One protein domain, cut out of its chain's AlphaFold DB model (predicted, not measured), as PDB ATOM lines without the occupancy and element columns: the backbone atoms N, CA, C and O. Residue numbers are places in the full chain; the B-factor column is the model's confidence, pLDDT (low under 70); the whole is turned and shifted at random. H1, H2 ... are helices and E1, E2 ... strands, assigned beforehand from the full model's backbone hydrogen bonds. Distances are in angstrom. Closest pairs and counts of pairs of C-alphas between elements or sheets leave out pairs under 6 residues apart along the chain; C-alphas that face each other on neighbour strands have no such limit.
ATOM      1  N   ARG A  11     -33.966  36.257  -0.248       66.38
ATOM      2  CA  ARG A  11     -32.841  36.565  -1.137       66.38
ATOM      3  C   ARG A  11     -31.926  37.555  -0.432       66.38
ATOM      4  O   ARG A  11     -32.389  38.592   0.038       66.38
ATOM      5  N   LEU A  12     -30.631  37.248  -0.381       70.81
ATOM      6  CA  LEU A  12     -29.627  38.152   0.168       70.81
ATOM      7  C   LEU A  12     -28.921  38.877  -0.977       70.81
ATOM      8  O   LEU A  12     -28.315  38.258  -1.854       70.81
ATOM      9  N   ASN A  13     -28.968  40.204  -0.959       72.81
ATOM     10  CA  ASN A  13     -28.155  41.029  -1.844       72.81
ATOM     11  C   ASN A  13     -26.957  41.558  -1.061       72.81
ATOM     12  O   ASN A  13     -27.110  42.276  -0.071       72.81
ATOM     13  N   VAL A  14     -25.761  41.185  -1.508       76.19
ATOM     14  CA  VAL A  14     -24.504  41.524  -0.846       76.19
ATOM     15  C   VAL A  14     -23.779  42.562  -1.682       76.19
ATOM     16  O   VAL A  14     -23.358  42.290  -2.805       76.19
ATOM     17  N   TYR A  15     -23.625  43.757  -1.128       78.06
ATOM     18  CA  TYR A  15     -22.910  44.861  -1.752       78.06
ATOM     19  C   TYR A  15     -21.549  45.006  -1.091       78.06
ATOM     20  O   TYR A  15     -21.451  45.205   0.120       78.06
ATOM     21  N   ILE A  16     -20.503  44.911  -1.899       80.56
ATOM     22  CA  ILE A  16     -19.113  44.952  -1.476       80.56
ATOM     23  C   ILE A  16     -18.504  46.225  -2.037       80.56
ATOM     24  O   ILE A  16     -18.325  46.352  -3.249       80.56
ATOM     25  N   ARG A  17     -18.159  47.162  -1.161       78.94
ATOM     26  CA  ARG A  17     -17.378  48.337  -1.540       78.94
ATOM     27  C   ARG A  17     -15.903  48.037  -1.314       78.94
ATOM     28  O   ARG A  17     -15.490  47.835  -0.172       78.94
ATOM     29  N   GLN A  18     -15.139  47.975  -2.400       69.81
ATOM     30  CA  GLN A  18     -13.697  47.738  -2.359       69.81
ATOM     31  C   GLN A  18     -12.926  49.059  -2.178       69.81
ATOM     32  O   GLN A  18     -13.485  50.152  -2.305       69.81
ATOM     33  N   LYS A  19     -11.631  48.952  -1.845       64.50
ATOM     34  CA  LYS A  19     -10.724  50.083  -1.565       64.50
ATOM     35  C   LYS A  19     -10.614  51.079  -2.731       64.50
ATOM     36  O   LYS A  19     -10.399  52.267  -2.519       64.50
ATOM     37  N   ASP A  20     -10.810  50.607  -3.959       69.88
ATOM     38  CA  ASP A  20     -10.856  51.406  -5.191       69.88
ATOM     39  C   ASP A  20     -12.175  52.188  -5.374       69.88
ATOM     40  O   ASP A  20     -12.375  52.847  -6.392       69.88
ATOM     41  N   LYS A  21     -13.076  52.135  -4.384       63.84
ATOM     42  CA  LYS A  21     -14.437  52.694  -4.391       63.84
ATOM     43  C   LYS A  21     -15.388  52.029  -5.391       63.84
ATOM     44  O   LYS A  21     -16.563  52.407  -5.408       63.84
ATOM     45  N   ALA A  22     -14.954  51.019  -6.147       75.88
ATOM     46  CA  ALA A  22     -15.851  50.227  -6.969       75.88
ATOM     47  C   ALA A  22     -16.757  49.385  -6.061       75.88
ATOM     48  O   ALA A  22     -16.314  48.745  -5.102       75.88
ATOM     49  N   THR A  23     -18.058  49.414  -6.348       75.56
ATOM     50  CA  THR A  23     -19.035  48.581  -5.644       75.56
ATOM     51  C   THR A  23     -19.369  47.384  -6.514       75.56
ATOM     52  O   THR A  23     -19.825  47.541  -7.643       75.56
ATOM     53  N   LYS A  24     -19.138  46.186  -5.982       80.25
ATOM     54  CA  LYS A  24     -19.535  44.916  -6.591       80.25
ATOM     55  C   LYS A  24     -20.760  44.395  -5.854       80.25
ATOM     56  O   LYS A  24     -20.804  44.461  -4.627       80.25
ATOM     57  N   SER A  25     -21.749  43.889  -6.578       79.75
ATOM     58  CA  SER A  25     -22.909  43.222  -5.988       79.75
ATOM     59  C   SER A  25     -22.887  41.733  -6.311       79.75
ATOM     60  O   SER A  25     -22.511  41.327  -7.409       79.75
ATOM     61  N   ILE A  26     -23.272  40.920  -5.331       77.94
ATOM     62  CA  ILE A  26     -23.430  39.471  -5.465       77.94
ATOM     63  C   ILE A  26     -24.805  39.110  -4.902       77.94
ATOM     64  O   ILE A  26     -25.155  39.520  -3.793       77.94
ATOM     65  N   THR A  27     -25.585  38.340  -5.660       75.88
ATOM     66  CA  THR A  27     -26.823  37.735  -5.157       75.88
ATOM     67  C   THR A  27     -26.488  36.392  -4.512       75.88
ATOM     68  O   THR A  27     -25.928  35.505  -5.158       75.88
ATOM     69  N   ALA A  28     -26.838  36.242  -3.238       71.12
ATOM     70  CA  ALA A  28     -26.571  35.053  -2.443       71.12
ATOM     71  C   ALA A  28     -27.876  34.471  -1.880       71.12
ATOM     72  O   ALA A  28     -28.774  35.209  -1.479       71.12
ATOM     73  N   ASP A  29     -27.964  33.142  -1.836       59.03
ATOM     74  CA  ASP A  29     -29.118  32.441  -1.245       59.03
ATOM     75  C   ASP A  29     -28.906  32.184   0.254       59.03
ATOM     76  O   ASP A  29     -29.851  32.127   1.030       59.03
ATOM     77  N   ALA A  30     -27.646  32.032   0.669       55.94
ATOM     78  CA  ALA A  30     -27.268  31.823   2.057       55.94
ATOM     79  C   ALA A  30     -25.914  32.479   2.340       55.94
ATOM     80  O   ALA A  30     -24.955  32.354   1.569       55.94
ATOM     81  N   TRP A  31     -25.834  33.154   3.478       65.50
ATOM     82  CA  TRP A  31     -24.580  33.569   4.091       65.50
ATOM     83  C   TRP A  31     -24.253  32.659   5.273       65.50
ATOM     84  O   TRP A  31     -25.143  32.053   5.868       65.50
ATOM     85  N   GLY A  32     -22.974  32.537   5.600       60.22
ATOM     86  CA  GLY A  32     -22.500  31.761   6.737       60.22
ATOM     87  C   GLY A  32     -21.277  32.422   7.339       60.22
ATOM     88  O   GLY A  32     -20.668  33.306   6.731       60.22
ATOM     89  N   PHE A  33     -20.896  31.980   8.531       63.31
ATOM     90  CA  PHE A  33     -19.623  32.381   9.105       63.31
ATOM     91  C   PHE A  33     -18.761  31.161   9.357       63.31
ATOM     92  O   PHE A  33     -19.258  30.091   9.689       63.31
ATOM     93  N   SER A  34     -17.451  31.332   9.239       63.19
ATOM     94  CA  SER A  34     -16.505  30.377   9.805       63.19
ATOM     95  C   SER A  34     -15.816  31.026  10.995       63.19
ATOM     96  O   SER A  34     -15.490  32.220  10.960       63.19
ATOM     97  N   GLN A  35     -15.625  30.247  12.059       64.31
ATOM     98  CA  GLN A  35     -14.769  30.628  13.171       64.31
ATOM     99  C   GLN A  35     -13.513  29.774  13.130       64.31
ATOM    100  O   GLN A  35     -13.504  28.625  13.562       64.31
ATOM    101  N   ILE A  36     -12.442  30.360  12.612       66.06
ATOM    102  CA  ILE A  36     -11.116  29.749  12.575       66.06
ATOM    103  C   ILE A  36     -10.161  30.708  13.265       66.06
ATOM    104  O   ILE A  36     -10.336  31.923  13.180       66.06
ATOM    105  N   THR A  37      -9.228  30.150  14.041       68.06
ATOM    106  CA  THR A  37      -8.185  30.907  14.762       68.06
ATOM    107  C   THR A  37      -8.726  32.066  15.619       68.06
ATOM    108  O   THR A  37      -8.077  33.095  15.779       68.06
ATOM    109  N   GLY A  38      -9.941  31.932  16.169       71.25
ATOM    110  CA  GLY A  38     -10.579  32.974  16.989       71.25
ATOM    111  C   GLY A  38     -11.107  34.183  16.199       71.25
ATOM    112  O   GLY A  38     -11.431  35.216  16.789       71.25
ATOM    113  N   HIS A  39     -11.200  34.090  14.873       73.31
ATOM    114  CA  HIS A  39     -11.700  35.149  13.999       73.31
ATOM    115  C   HIS A  39     -13.053  34.773  13.405       73.31
ATOM    116  O   HIS A  39     -13.268  33.635  13.006       73.31
ATOM    117  N   LYS A  40     -13.966  35.746  13.333       78.19
ATOM    118  CA  LYS A  40     -15.254  35.599  12.651       78.19
ATOM    119  C   LYS A  40     -15.064  35.990  11.191       78.19
ATOM    120  O   LYS A  40     -14.660  37.123  10.934       78.19
ATOM    121  N   ILE A  41     -15.330  35.085  10.259       80.06
ATOM    122  CA  ILE A  41     -15.116  35.306   8.822       80.06
ATOM    123  C   ILE A  41     -16.461  35.231   8.107       80.06
ATOM    124  O   ILE A  41     -17.197  34.276   8.332       80.06
ATOM    125  N   ILE A  42     -16.778  36.224   7.269       79.88
ATOM    126  CA  ILE A  42     -17.996  36.226   6.446       79.88
ATOM    127  C   ILE A  42     -17.766  35.412   5.181       79.88
ATOM    128  O   ILE A  42     -16.788  35.615   4.455       79.88
ATOM    129  N   LEU A  43     -18.731  34.544   4.905       78.19
ATOM    130  CA  LEU A  43     -18.807  33.694   3.733       78.19
ATOM    131  C   LEU A  43     -20.159  33.922   3.069       78.19
ATOM    132  O   LEU A  43     -21.181  34.022   3.753       78.19
ATOM    133  N   VAL A  44     -20.188  33.946   1.745       78.00
ATOM    134  CA  VAL A  44     -21.441  34.014   0.989       78.00
ATOM    135  C   VAL A  44     -21.444  32.944  -0.081       78.00
ATOM    136  O   VAL A  44     -20.429  32.713  -0.734       78.00
ATOM    137  N   ARG A  45     -22.576  32.265  -0.251       74.75
ATOM    138  CA  ARG A  45     -22.747  31.293  -1.325       74.75
ATOM    139  C   ARG A  45     -23.515  31.945  -2.462       74.75
ATOM    140  O   ARG A  45     -24.660  32.353  -2.270       74.75
ATOM    141  N   ASP A  46     -22.888  32.029  -3.629       73.94
ATOM    142  CA  ASP A  46     -23.545  32.509  -4.841       73.94
ATOM    143  C   ASP A  46     -24.772  31.636  -5.128       73.94
ATOM    144  O   ASP A  46     -24.690  30.401  -5.148       73.94
ATOM    145  N   GLY A  47     -25.927  32.279  -5.308       65.38
ATOM    146  CA  GLY A  47     -27.189  31.555  -5.416       65.38
ATOM    147  C   GLY A  47     -27.306  30.693  -6.679       65.38
ATOM    148  O   GLY A  47     -27.939  29.634  -6.662       65.38
ATOM    149  N   ARG A  48     -26.631  31.096  -7.765       70.75
ATOM    150  CA  ARG A  48     -26.704  30.450  -9.085       70.75
ATOM    151  C   ARG A  48     -25.685  29.330  -9.237       70.75
ATOM    152  O   ARG A  48     -26.029  28.237  -9.670       70.75
ATOM    153  N   SER A  49     -24.432  29.609  -8.896       70.56
ATOM    154  CA  SER A  49     -23.298  28.700  -9.102       70.56
ATOM    155  C   SER A  49     -23.007  27.819  -7.892       70.56
ATOM    156  O   SER A  49     -22.229  26.873  -7.991       70.56
ATOM    157  N   LYS A  50     -23.613  28.131  -6.737       68.75
ATOM    158  CA  LYS A  50     -23.366  27.468  -5.453       68.75
ATOM    159  C   LYS A  50     -21.911  27.565  -4.966       68.75
ATOM    160  O   LYS A  50     -21.575  26.896  -3.984       68.75
ATOM    161  N   VAL A  51     -21.095  28.416  -5.594       72.62
ATOM    162  CA  VAL A  51     -19.715  28.740  -5.208       72.62
ATOM    163  C   VAL A  51     -19.711  29.506  -3.887       72.62
ATOM    164  O   VAL A  51     -20.559  30.365  -3.656       72.62
ATOM    165  N   VAL A  52     -18.753  29.195  -3.012       75.88
ATOM    166  CA  VAL A  52     -18.552  29.903  -1.741       75.88
ATOM    167  C   VAL A  52     -17.491  30.984  -1.927       75.88
ATOM    168  O   VAL A  52     -16.362  30.700  -2.316       75.88
ATOM    169  N   HIS A  53     -17.849  32.222  -1.607       79.19
ATOM    170  CA  HIS A  53     -16.950  33.367  -1.569       79.19
ATOM    171  C   HIS A  53     -16.597  33.700  -0.121       79.19
ATOM    172  O   HIS A  53     -17.476  33.816   0.732       79.19
ATOM    173  N   ILE A  54     -15.309  33.903   0.145       83.25
ATOM    174  CA  ILE A  54     -14.807  34.372   1.438       83.25
ATOM    175  C   ILE A  54     -14.624  35.880   1.335       83.25
ATOM    176  O   ILE A  54     -13.765  36.344   0.588       83.25
ATOM    177  N   LEU A  55     -15.437  36.640   2.066       82.31
ATOM    178  CA  LEU A  55     -15.406  38.103   1.994       82.31
ATOM    179  C   LEU A  55     -14.351  38.708   2.921       82.31
ATOM    180  O   LEU A  55     -13.790  39.752   2.608       82.31
ATOM    181  N   GLY A  56     -14.059  38.048   4.043       86.75
ATOM    182  CA  GLY A  56     -12.997  38.461   4.957       86.75
ATOM    183  C   GLY A  56     -13.377  38.350   6.427       86.75
ATOM    184  O   GLY A  56     -14.460  37.886   6.793       86.75
ATOM    185  N   ARG A  57     -12.454  38.778   7.285       85.25
ATOM    186  CA  ARG A  57     -12.626  38.791   8.737       85.25
ATOM    187  C   ARG A  57     -13.474  39.983   9.157       85.25
ATOM    188  O   ARG A  57     -13.129  41.121   8.863       85.25
ATOM    189  N   VAL A  58     -14.523  39.728   9.932       84.56
ATOM    190  CA  VAL A  58     -15.386  40.765  10.503       84.56
ATOM    191  C   VAL A  58     -14.658  41.535  11.588       84.56
ATOM    192  O   VAL A  58     -14.170  40.960  12.567       84.56
ATOM    193  N   MET A  59     -14.686  42.853  11.455       83.19
ATOM    194  CA  MET A  59     -14.169  43.793  12.433       83.19
ATOM    195  C   MET A  59     -15.316  44.645  12.979       83.19
ATOM    196  O   MET A  59     -16.188  45.115  12.248       83.19
ATOM    197  N   ARG A  60     -15.345  44.834  14.303       79.75
ATOM    198  CA  ARG A  60     -16.316  45.742  14.930       79.75
ATOM    199  C   ARG A  60     -15.888  47.173  14.641       79.75
ATOM    200  O   ARG A  60     -14.754  47.510  14.955       79.75
ATOM    201  N   ARG A  61     -16.808  48.016  14.161       80.12
ATOM    202  CA  ARG A  61     -16.539  49.427  13.833       80.12
ATOM    203  C   ARG A  61     -15.778  50.174  14.935       80.12
ATOM    204  O   ARG A  61     -14.787  50.818  14.641       80.12
ATOM    205  N   GLY A  62     -16.174  50.019  16.202       78.25
ATOM    206  CA  GLY A  62     -15.503  50.677  17.336       78.25
ATOM    207  C   GLY A  62     -14.082  50.183  17.652       78.25
ATOM    208  O   GLY A  62     -13.461  50.701  18.569       78.25
ATOM    209  N   LYS A  63     -13.579  49.165  16.945       80.56
ATOM    210  CA  LYS A  63     -12.199  48.664  17.048       80.56
ATOM    211  C   LYS A  63     -11.338  49.035  15.835       80.56
ATOM    212  O   LYS A  63     -10.205  48.573  15.760       80.56
ATOM    213  N   ILE A  64     -11.880  49.783  14.875       83.75
ATOM    214  CA  ILE A  64     -11.177  50.193  13.658       83.75
ATOM    215  C   ILE A  64     -10.775  51.662  13.840       83.75
ATOM    216  O   ILE A  64     -11.663  52.473  14.125       83.75
ATOM    217  N   PRO A  65      -9.482  52.010  13.709       85.69
ATOM    218  CA  PRO A  65      -9.042  53.402  13.670       85.69
ATOM    219  C   PRO A  65      -9.788  54.187  12.587       85.69
ATOM    220  O   PRO A  65     -10.156  53.636  11.547       85.69
ATOM    221  N   GLN A  66     -10.057  55.469  12.822       83.19
ATOM    222  CA  GLN A  66     -10.911  56.252  11.924       83.19
ATOM    223  C   GLN A  66     -10.278  56.419  10.535       83.19
ATOM    224  O   GLN A  66     -10.983  56.369   9.530       83.19
ATOM    225  N   GLU A  67      -8.956  56.546  10.494       83.31
ATOM    226  CA  GLU A  67      -8.118  56.596   9.298       83.31
ATOM    227  C   GLU A  67      -8.191  55.320   8.443       83.31
ATOM    228  O   GLU A  67      -8.052  55.386   7.222       83.31
ATOM    229  N   ASP A  68      -8.492  54.173   9.058       78.56
ATOM    230  CA  ASP A  68      -8.542  52.875   8.384       78.56
ATOM    231  C   ASP A  68      -9.948  52.516   7.881       78.56
ATOM    232  O   ASP A  68     -10.102  51.613   7.056       78.56
ATOM    233  N   LEU A  69     -10.998  53.215   8.336       78.12
ATOM    234  CA  LEU A  69     -12.390  52.895   7.988       78.12
ATOM    235  C   LEU A  69     -12.662  52.960   6.480       78.12
ATOM    236  O   LEU A  69     -13.367  52.099   5.953       78.12
ATOM    237  N   ASP A  70     -12.092  53.949   5.790       72.62
ATOM    238  CA  ASP A  70     -12.253  54.124   4.340       72.62
ATOM    239  C   ASP A  70     -11.377  53.165   3.520       72.62
ATOM    240  O   ASP A  70     -11.590  52.994   2.317       72.62
ATOM    241  N   LEU A  71     -10.404  52.520   4.168       71.75
ATOM    242  CA  LEU A  71      -9.521  51.520   3.566       71.75
ATOM    243  C   LEU A  71     -10.072  50.098   3.722       71.75
ATOM    244  O   LEU A  71      -9.628  49.185   3.021       71.75
ATOM    245  N   MET A  72     -11.036  49.910   4.626       80.38
ATOM    246  CA  MET A  72     -11.693  48.634   4.868       80.38
ATOM    247  C   MET A  72     -12.758  48.337   3.821       80.38
ATOM    248  O   MET A  72     -13.478  49.212   3.335       80.38
ATOM    249  N   MET A  73     -12.908  47.052   3.513       84.25
ATOM    250  CA  MET A  73     -13.997  46.608   2.663       84.25
ATOM    251  C   MET A  73     -15.300  46.673   3.466       84.25
ATOM    252  O   MET A  73     -15.396  46.144   4.575       84.25
ATOM    253  N   ARG A  74     -16.310  47.343   2.908       84.44
ATOM    254  CA  ARG A  74     -17.642  47.436   3.518       84.44
ATOM    255  C   ARG A  74     -18.577  46.462   2.831       84.44
ATOM    256  O   ARG A  74     -18.743  46.522   1.613       84.44
ATOM    257  N   VAL A  75     -19.187  45.590   3.623       81.62
ATOM    258  CA  VAL A  75     -20.145  44.586   3.167       81.62
ATOM    259  C   VAL A  75     -21.513  44.952   3.718       81.62
ATOM    260  O   VAL A  75     -21.738  44.889   4.925       81.62
ATOM    261  N   ARG A  76     -22.423  45.339   2.830       81.75
ATOM    262  CA  ARG A  76     -23.829  45.582   3.158       81.75
ATOM    263  C   ARG A  76     -24.642  44.383   2.700       81.75
ATOM    264  O   ARG A  76     -24.591  44.028   1.525       81.75
ATOM    265  N   VAL A  77     -25.371  43.772   3.621       77.50
ATOM    266  CA  VAL A  77     -26.249  42.634   3.353       77.50
ATOM    267  C   VAL A  77     -27.676  43.116   3.496       77.50
ATOM    268  O   VAL A  77     -28.056  43.622   4.550       77.50
ATOM    269  N   VAL A  78     -28.439  42.989   2.418       77.19
ATOM    270  CA  VAL A  78     -29.866  43.292   2.402       77.19
ATOM    271  C   VAL A  78     -30.615  41.980   2.291       77.19
ATOM    272  O   VAL A  78     -30.423  41.237   1.329       77.19
ATOM    273  N   GLU A  79     -31.454  41.718   3.280       75.94
ATOM    274  CA  GLU A  79     -32.437  40.655   3.246       75.94
ATOM    275  C   GLU A  79     -33.716  41.164   2.602       75.94
ATOM    276  O   GLU A  79     -34.323  42.127   3.076       75.94
ATOM    277  N   GLU A  80     -34.128  40.503   1.529       68.38
ATOM    278  CA  GLU A  80     -35.404  40.758   0.881       68.38
ATOM    279  C   GLU A  80     -36.273  39.514   1.034       68.38
ATOM    280  O   GLU A  80     -35.966  38.444   0.493       68.38
ATOM    281  N   SER A  81     -37.366  39.657   1.788       63.84
ATOM    282  CA  SER A  81     -38.400  38.633   1.816       63.84
ATOM    283  C   SER A  81     -39.071  38.584   0.446       63.84
ATOM    284  O   SER A  81     -39.545  39.589  -0.078       63.84
ATOM    285  N   ILE A  82     -39.128  37.392  -0.141       61.25
ATOM    286  CA  ILE A  82     -39.800  37.169  -1.427       61.25
ATOM    287  C   ILE A  82     -41.329  37.181  -1.233       61.25
ATOM    288  O   ILE A  82     -42.086  37.400  -2.175       61.25
ATOM    289  N   THR A  83     -41.789  36.960   0.003       56.44
ATOM    290  CA  THR A  83     -43.195  36.718   0.352       56.44
ATOM    291  C   THR A  83     -43.811  37.783   1.262       56.44
ATOM    292  O   THR A  83     -45.002  37.712   1.550       56.44
ATOM    293  N   SER A  84     -43.039  38.759   1.745       55.75
ATOM    294  CA  SER A  84     -43.531  39.871   2.570       55.75
ATOM    295  C   SER A  84     -42.764  41.163   2.266       55.75
ATOM    296  O   SER A  84     -41.678  41.119   1.702       55.75
ATOM    297  N   SER A  85     -43.286  42.328   2.659       59.28
ATOM    298  CA  SER A  85     -42.595  43.621   2.494       59.28
ATOM    299  C   SER A  85     -41.461  43.849   3.507       59.28
ATOM    300  O   SER A  85     -40.960  44.967   3.633       59.28
ATOM    301  N   GLY A  86     -41.091  42.822   4.277       65.12
ATOM    302  CA  GLY A  86     -40.001  42.882   5.241       65.12
ATOM    303  C   GLY A  86     -38.655  43.024   4.538       65.12
ATOM    304  O   GLY A  86     -38.293  42.198   3.699       65.12
ATOM    305  N   ARG A  87     -37.914  44.074   4.903       73.00
ATOM    306  CA  ARG A  87     -36.526  44.288   4.497       73.00
ATOM    307  C   ARG A  87     -35.673  44.485   5.740       73.00
ATOM    308  O   ARG A  87     -35.885  45.447   6.479       73.00
ATOM    309  N   SER A  88     -34.693  43.612   5.921       73.88
ATOM    310  CA  SER A  88     -33.679  43.739   6.967       73.88
ATOM    311  C   SER A  88     -32.341  44.085   6.332       73.88
ATOM    312  O   SER A  88     -32.054  43.706   5.196       73.88
ATOM    313  N   GLU A  89     -31.523  44.858   7.033       78.00
ATOM    314  CA  GLU A  89     -30.263  45.333   6.484       78.00
ATOM    315  C   GLU A  89     -29.170  45.388   7.541       78.00
ATOM    316  O   GLU A  89     -29.380  45.874   8.654       78.00
ATOM    317  N   TRP A  90     -27.980  44.932   7.156       79.19
ATOM    318  CA  TRP A  90     -26.806  44.913   8.016       79.19
ATOM    319  C   TRP A  90     -25.564  45.400   7.281       79.19
ATOM    320  O   TRP A  90     -25.383  45.155   6.088       79.19
ATOM    321  N   GLU A  91     -24.677  46.058   8.020       82.44
ATOM    322  CA  GLU A  91     -23.388  46.529   7.525       82.44
ATOM    323  C   GLU A  91     -22.246  45.926   8.342       82.44
ATOM    324  O   GLU A  91     -22.248  45.954   9.575       82.44
ATOM    325  N   PHE A  92     -21.237  45.426   7.633       84.88
ATOM    326  CA  PHE A  92     -20.028  44.850   8.197       84.88
ATOM    327  C   PHE A  92     -18.791  45.511   7.603       84.88
ATOM    328  O   PHE A  92     -18.744  45.845   6.419       84.88
ATOM    329  N   TYR A  93     -17.763  45.631   8.434       86.38
ATOM    330  CA  TYR A  93     -16.418  45.995   8.013       86.38
ATOM    331  C   TYR A  93     -15.599  44.716   7.968       86.38
ATOM    332  O   TYR A  93     -15.559  43.976   8.958       86.38
ATOM    333  N   VAL A  94     -14.987  44.440   6.819       87.00
ATOM    334  CA  VAL A  94     -14.195  43.231   6.618       87.00
ATOM    335  C   VAL A  94     -12.755  43.574   6.269       87.00
ATOM    336  O   VAL A  94     -12.477  44.427   5.423       87.00
ATOM    337  N   ALA A  95     -11.842  42.892   6.951       86.12
ATOM    338  CA  ALA A  95     -10.432  42.861   6.613       86.12
ATOM    339  C   ALA A  95     -10.164  41.650   5.718       86.12
ATOM    340  O   ALA A  95     -10.708  40.564   5.951       86.12
ATOM    341  N   GLU A  96      -9.323  41.831   4.704       84.12
ATOM    342  CA  GLU A  96      -8.870  40.719   3.877       84.12
ATOM    343  C   GLU A  96      -8.137  39.681   4.739       84.12
ATOM    344  O   GLU A  96      -7.454  40.010   5.709       84.12
ATOM    345  N   VAL A  97      -8.337  38.411   4.402       85.69
ATOM    346  CA  VAL A  97      -7.671  37.276   5.044       85.69
ATOM    347  C   VAL A  97      -6.651  36.688   4.080       85.69
ATOM    348  O   VAL A  97      -6.870  36.703   2.869       85.69
ATOM    349  N   ASP A  98      -5.549  36.163   4.608       87.19
ATOM    350  CA  ASP A  98      -4.527  35.507   3.792       87.19
ATOM    351  C   ASP A  98      -5.025  34.188   3.163       87.19
ATOM    352  O   ASP A  98      -6.053  33.622   3.550       87.19
ATOM    353  N   GLU A  99      -4.288  33.689   2.168       84.81
ATOM    354  CA  GLU A  99      -4.635  32.460   1.439       84.81
ATOM    355  C   GLU A  99      -4.666  31.216   2.339       84.81
ATOM    356  O   GLU A  99      -5.501  30.327   2.156       84.81
ATOM    357  N   THR A 100      -3.812  31.167   3.362       86.56
ATOM    358  CA  THR A 100      -3.791  30.076   4.348       86.56
ATOM    359  C   THR A 100      -5.107  30.017   5.122       86.56
ATOM    360  O   THR A 100      -5.715  28.953   5.263       86.56
ATOM    361  N   THR A 101      -5.592  31.172   5.572       83.62
ATOM    362  CA  THR A 101      -6.861  31.332   6.277       83.62
ATOM    363  C   THR A 101      -8.026  31.015   5.350       83.62
ATOM    364  O   THR A 101      -8.935  30.294   5.758       83.62
ATOM    365  N   LYS A 102      -7.993  31.468   4.087       83.19
ATOM    366  CA  LYS A 102      -9.011  31.102   3.086       83.19
ATOM    367  C   LYS A 102      -9.108  29.583   2.924       83.19
ATOM    368  O   LYS A 102     -10.200  29.023   2.998       83.19
ATOM    369  N   ALA A 103      -7.973  28.901   2.771       82.19
ATOM    370  CA  ALA A 103      -7.931  27.447   2.645       82.19
ATOM    371  C   ALA A 103      -8.449  26.733   3.904       82.19
ATOM    372  O   ALA A 103      -9.175  25.743   3.790       82.19
ATOM    373  N   ALA A 104      -8.112  27.236   5.095       80.19
ATOM    374  CA  ALA A 104      -8.624  26.705   6.354       80.19
ATOM    375  C   ALA A 104     -10.147  26.871   6.454       80.19
ATOM    376  O   ALA A 104     -10.835  25.929   6.831       80.19
ATOM    377  N   VAL A 105     -10.681  28.027   6.053       77.25
ATOM    378  CA  VAL A 105     -12.121  28.338   6.043       77.25
ATOM    379  C   VAL A 105     -12.909  27.404   5.137       77.25
ATOM    380  O   VAL A 105     -13.957  26.918   5.548       77.25
ATOM    381  N   ILE A 106     -12.396  27.106   3.942       74.94
ATOM    382  CA  ILE A 106     -13.046  26.178   3.000       74.94
ATOM    383  C   ILE A 106     -13.156  24.767   3.591       74.94
ATOM    384  O   ILE A 106     -14.114  24.051   3.312       74.94
ATOM    385  N   ARG A 107     -12.169  24.359   4.394       73.88
ATOM    386  CA  ARG A 107     -12.092  23.015   4.989       73.88
ATOM    387  C   ARG A 107     -12.699  22.939   6.390       73.88
ATOM    388  O   ARG A 107     -12.867  21.845   6.918       73.88
ATOM    389  N   GLY A 108     -12.949  24.085   7.013       68.38
ATOM    390  CA  GLY A 108     -13.416  24.195   8.386       68.38
ATOM    391  C   GLY A 108     -14.933  24.066   8.508       68.38
ATOM    392  O   GLY A 108     -15.658  24.122   7.514       68.38
ATOM    393  N   PRO A 109     -15.441  23.914   9.741       64.81
ATOM    394  CA  PRO A 109     -16.873  23.892   9.978       64.81
ATOM    395  C   PRO A 109     -17.493  25.251   9.625       64.81
ATOM    396  O   PRO A 109     -16.978  26.315   9.989       64.81
ATOM    397  N   LEU A 110     -18.625  25.201   8.927       64.56
ATOM    398  CA  LEU A 110     -19.494  26.353   8.724       64.56
ATOM    399  C   LEU A 110     -20.397  26.503   9.946       64.56
ATOM    400  O   LEU A 110     -20.959  25.524  10.432       64.56
ATOM    401  N   ILE A 111     -20.534  27.728  10.436       60.22
ATOM    402  CA  ILE A 111     -21.400  28.069  11.559       60.22
ATOM    403  C   ILE A 111     -22.574  28.886  11.027       60.22
ATOM    404  O   ILE A 111     -22.417  29.758  10.165       60.22
ATOM    405  N   GLU A 112     -23.761  28.601  11.557       52.56
ATOM    406  CA  GLU A 112     -24.971  29.331  11.208       52.56
ATOM    407  C   GLU A 112     -24.873  30.824  11.573       52.56
ATOM    408  O   GLU A 112     -24.323  31.174  12.628       52.56
ATOM    409  N   PRO A 113     -25.454  31.722  10.756       48.62
ATOM    410  CA  PRO A 113     -25.355  33.170  10.948       48.62
ATOM    411  C   PRO A 113     -25.822  33.697  12.305       48.62
ATOM    412  O   PRO A 113     -25.212  34.621  12.849       48.62
ATOM    413  N   ALA A 114     -26.849  33.076  12.891       46.75
ATOM    414  CA  ALA A 114     -27.430  33.486  14.169       46.75
ATOM    415  C   ALA A 114     -26.424  33.445  15.340       46.75
ATOM    416  O   ALA A 114     -26.516  34.234  16.279       46.75
ATOM    417  N   SER A 115     -25.404  32.585  15.265       45.47
ATOM    418  CA  SER A 115     -24.368  32.445  16.302       45.47
ATOM    419  C   SER A 115     -23.459  33.678  16.452       45.47
ATOM    420  O   SER A 115     -22.762  33.845  17.457       45.47
TER     421      SER A 115
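What this domain is: This is residues 11 to 115 of the 123 residues of an uncharacterized protein of candidate division KSB1 bacterium (UniProt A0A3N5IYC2). Six antiparallel strands curve into a small closed barrel, and one short helix, H1, packs on its outside near E2, E3 and E4. E2 bends sharply and is shared between two parts of the wall, pairing with E1 before the bend and with E3 after it, while a short stretch after H1 pairs with E2. The printed part has 105 residues, with named elements in the order E1, E2, E3, E4, E5, E6, H1; round the ring run E1, E2, E3, E4, E6, E5 and back to E1. The class is mostly strand, and the whole is compact, with a radius of gyration of the C-alphas of 13.8 A and spans of 39 by 32 by 25 A.

How they stand to each other: E1, residues 11 to 17, forms an antiparallel hairpin with E2, residues 23 to 36; N 14 and O 26 are 2.9 A apart. E2 bends by 99 degrees at residue 27 and forms a hairpin with E3, residues 39 to 46, where N 34 and O 41 are 3.1 A apart. E3 forms a hairpin with E4, residues 52 to 59, with N 44 and O 53 at 2.9 A; E1 to E4 are a meander, each strand the antiparallel neighbour of the one before. E5, residues 73 to 81, and E6, residues 87 to 95, form another hairpin, with N 77 and O 90 at 2.8 A. E6 is the antiparallel neighbour of E4, with N 59 and O 93 at 2.9 A, and E5 closes the ring on E1, with N 15 and O 76 at 2.8 A. H1, residues 99 to 107, is on the barrel and outside it, at a height over the sheet of 8.8 A. It lies only just over E2 and E3, with 3 C-alphas falling on each, and runs across the strands, at 67 degrees to E2 on the local plane. The closest C-alphas of E2 and H1, those of Ser 34 and Val 105, are 6.1 A apart. Every O i to N i+4 pair in H1 is within hydrogen-bond range.

Where its parts are: E1 begins at C-alpha 11, (-32.841, 36.565, -1.137). E2 is 27.4 A long, E5 25.7 A and E6 26.2 A. H1 is 12.5 A long and ends at C-alpha 107, (-12.092, 23.015, 4.989).

The domain as a whole: The C-alphas farthest apart, those of Glu 67 and Thr 83, are 41.3 A apart. The printed part has no cut. The link E4 to E5, residues 60 to 72, is long. Mean pLDDT of the printed part is 74.1; 31 residues are under 70, among them residues 29 to 37, 80 to 86 and 108 to 115.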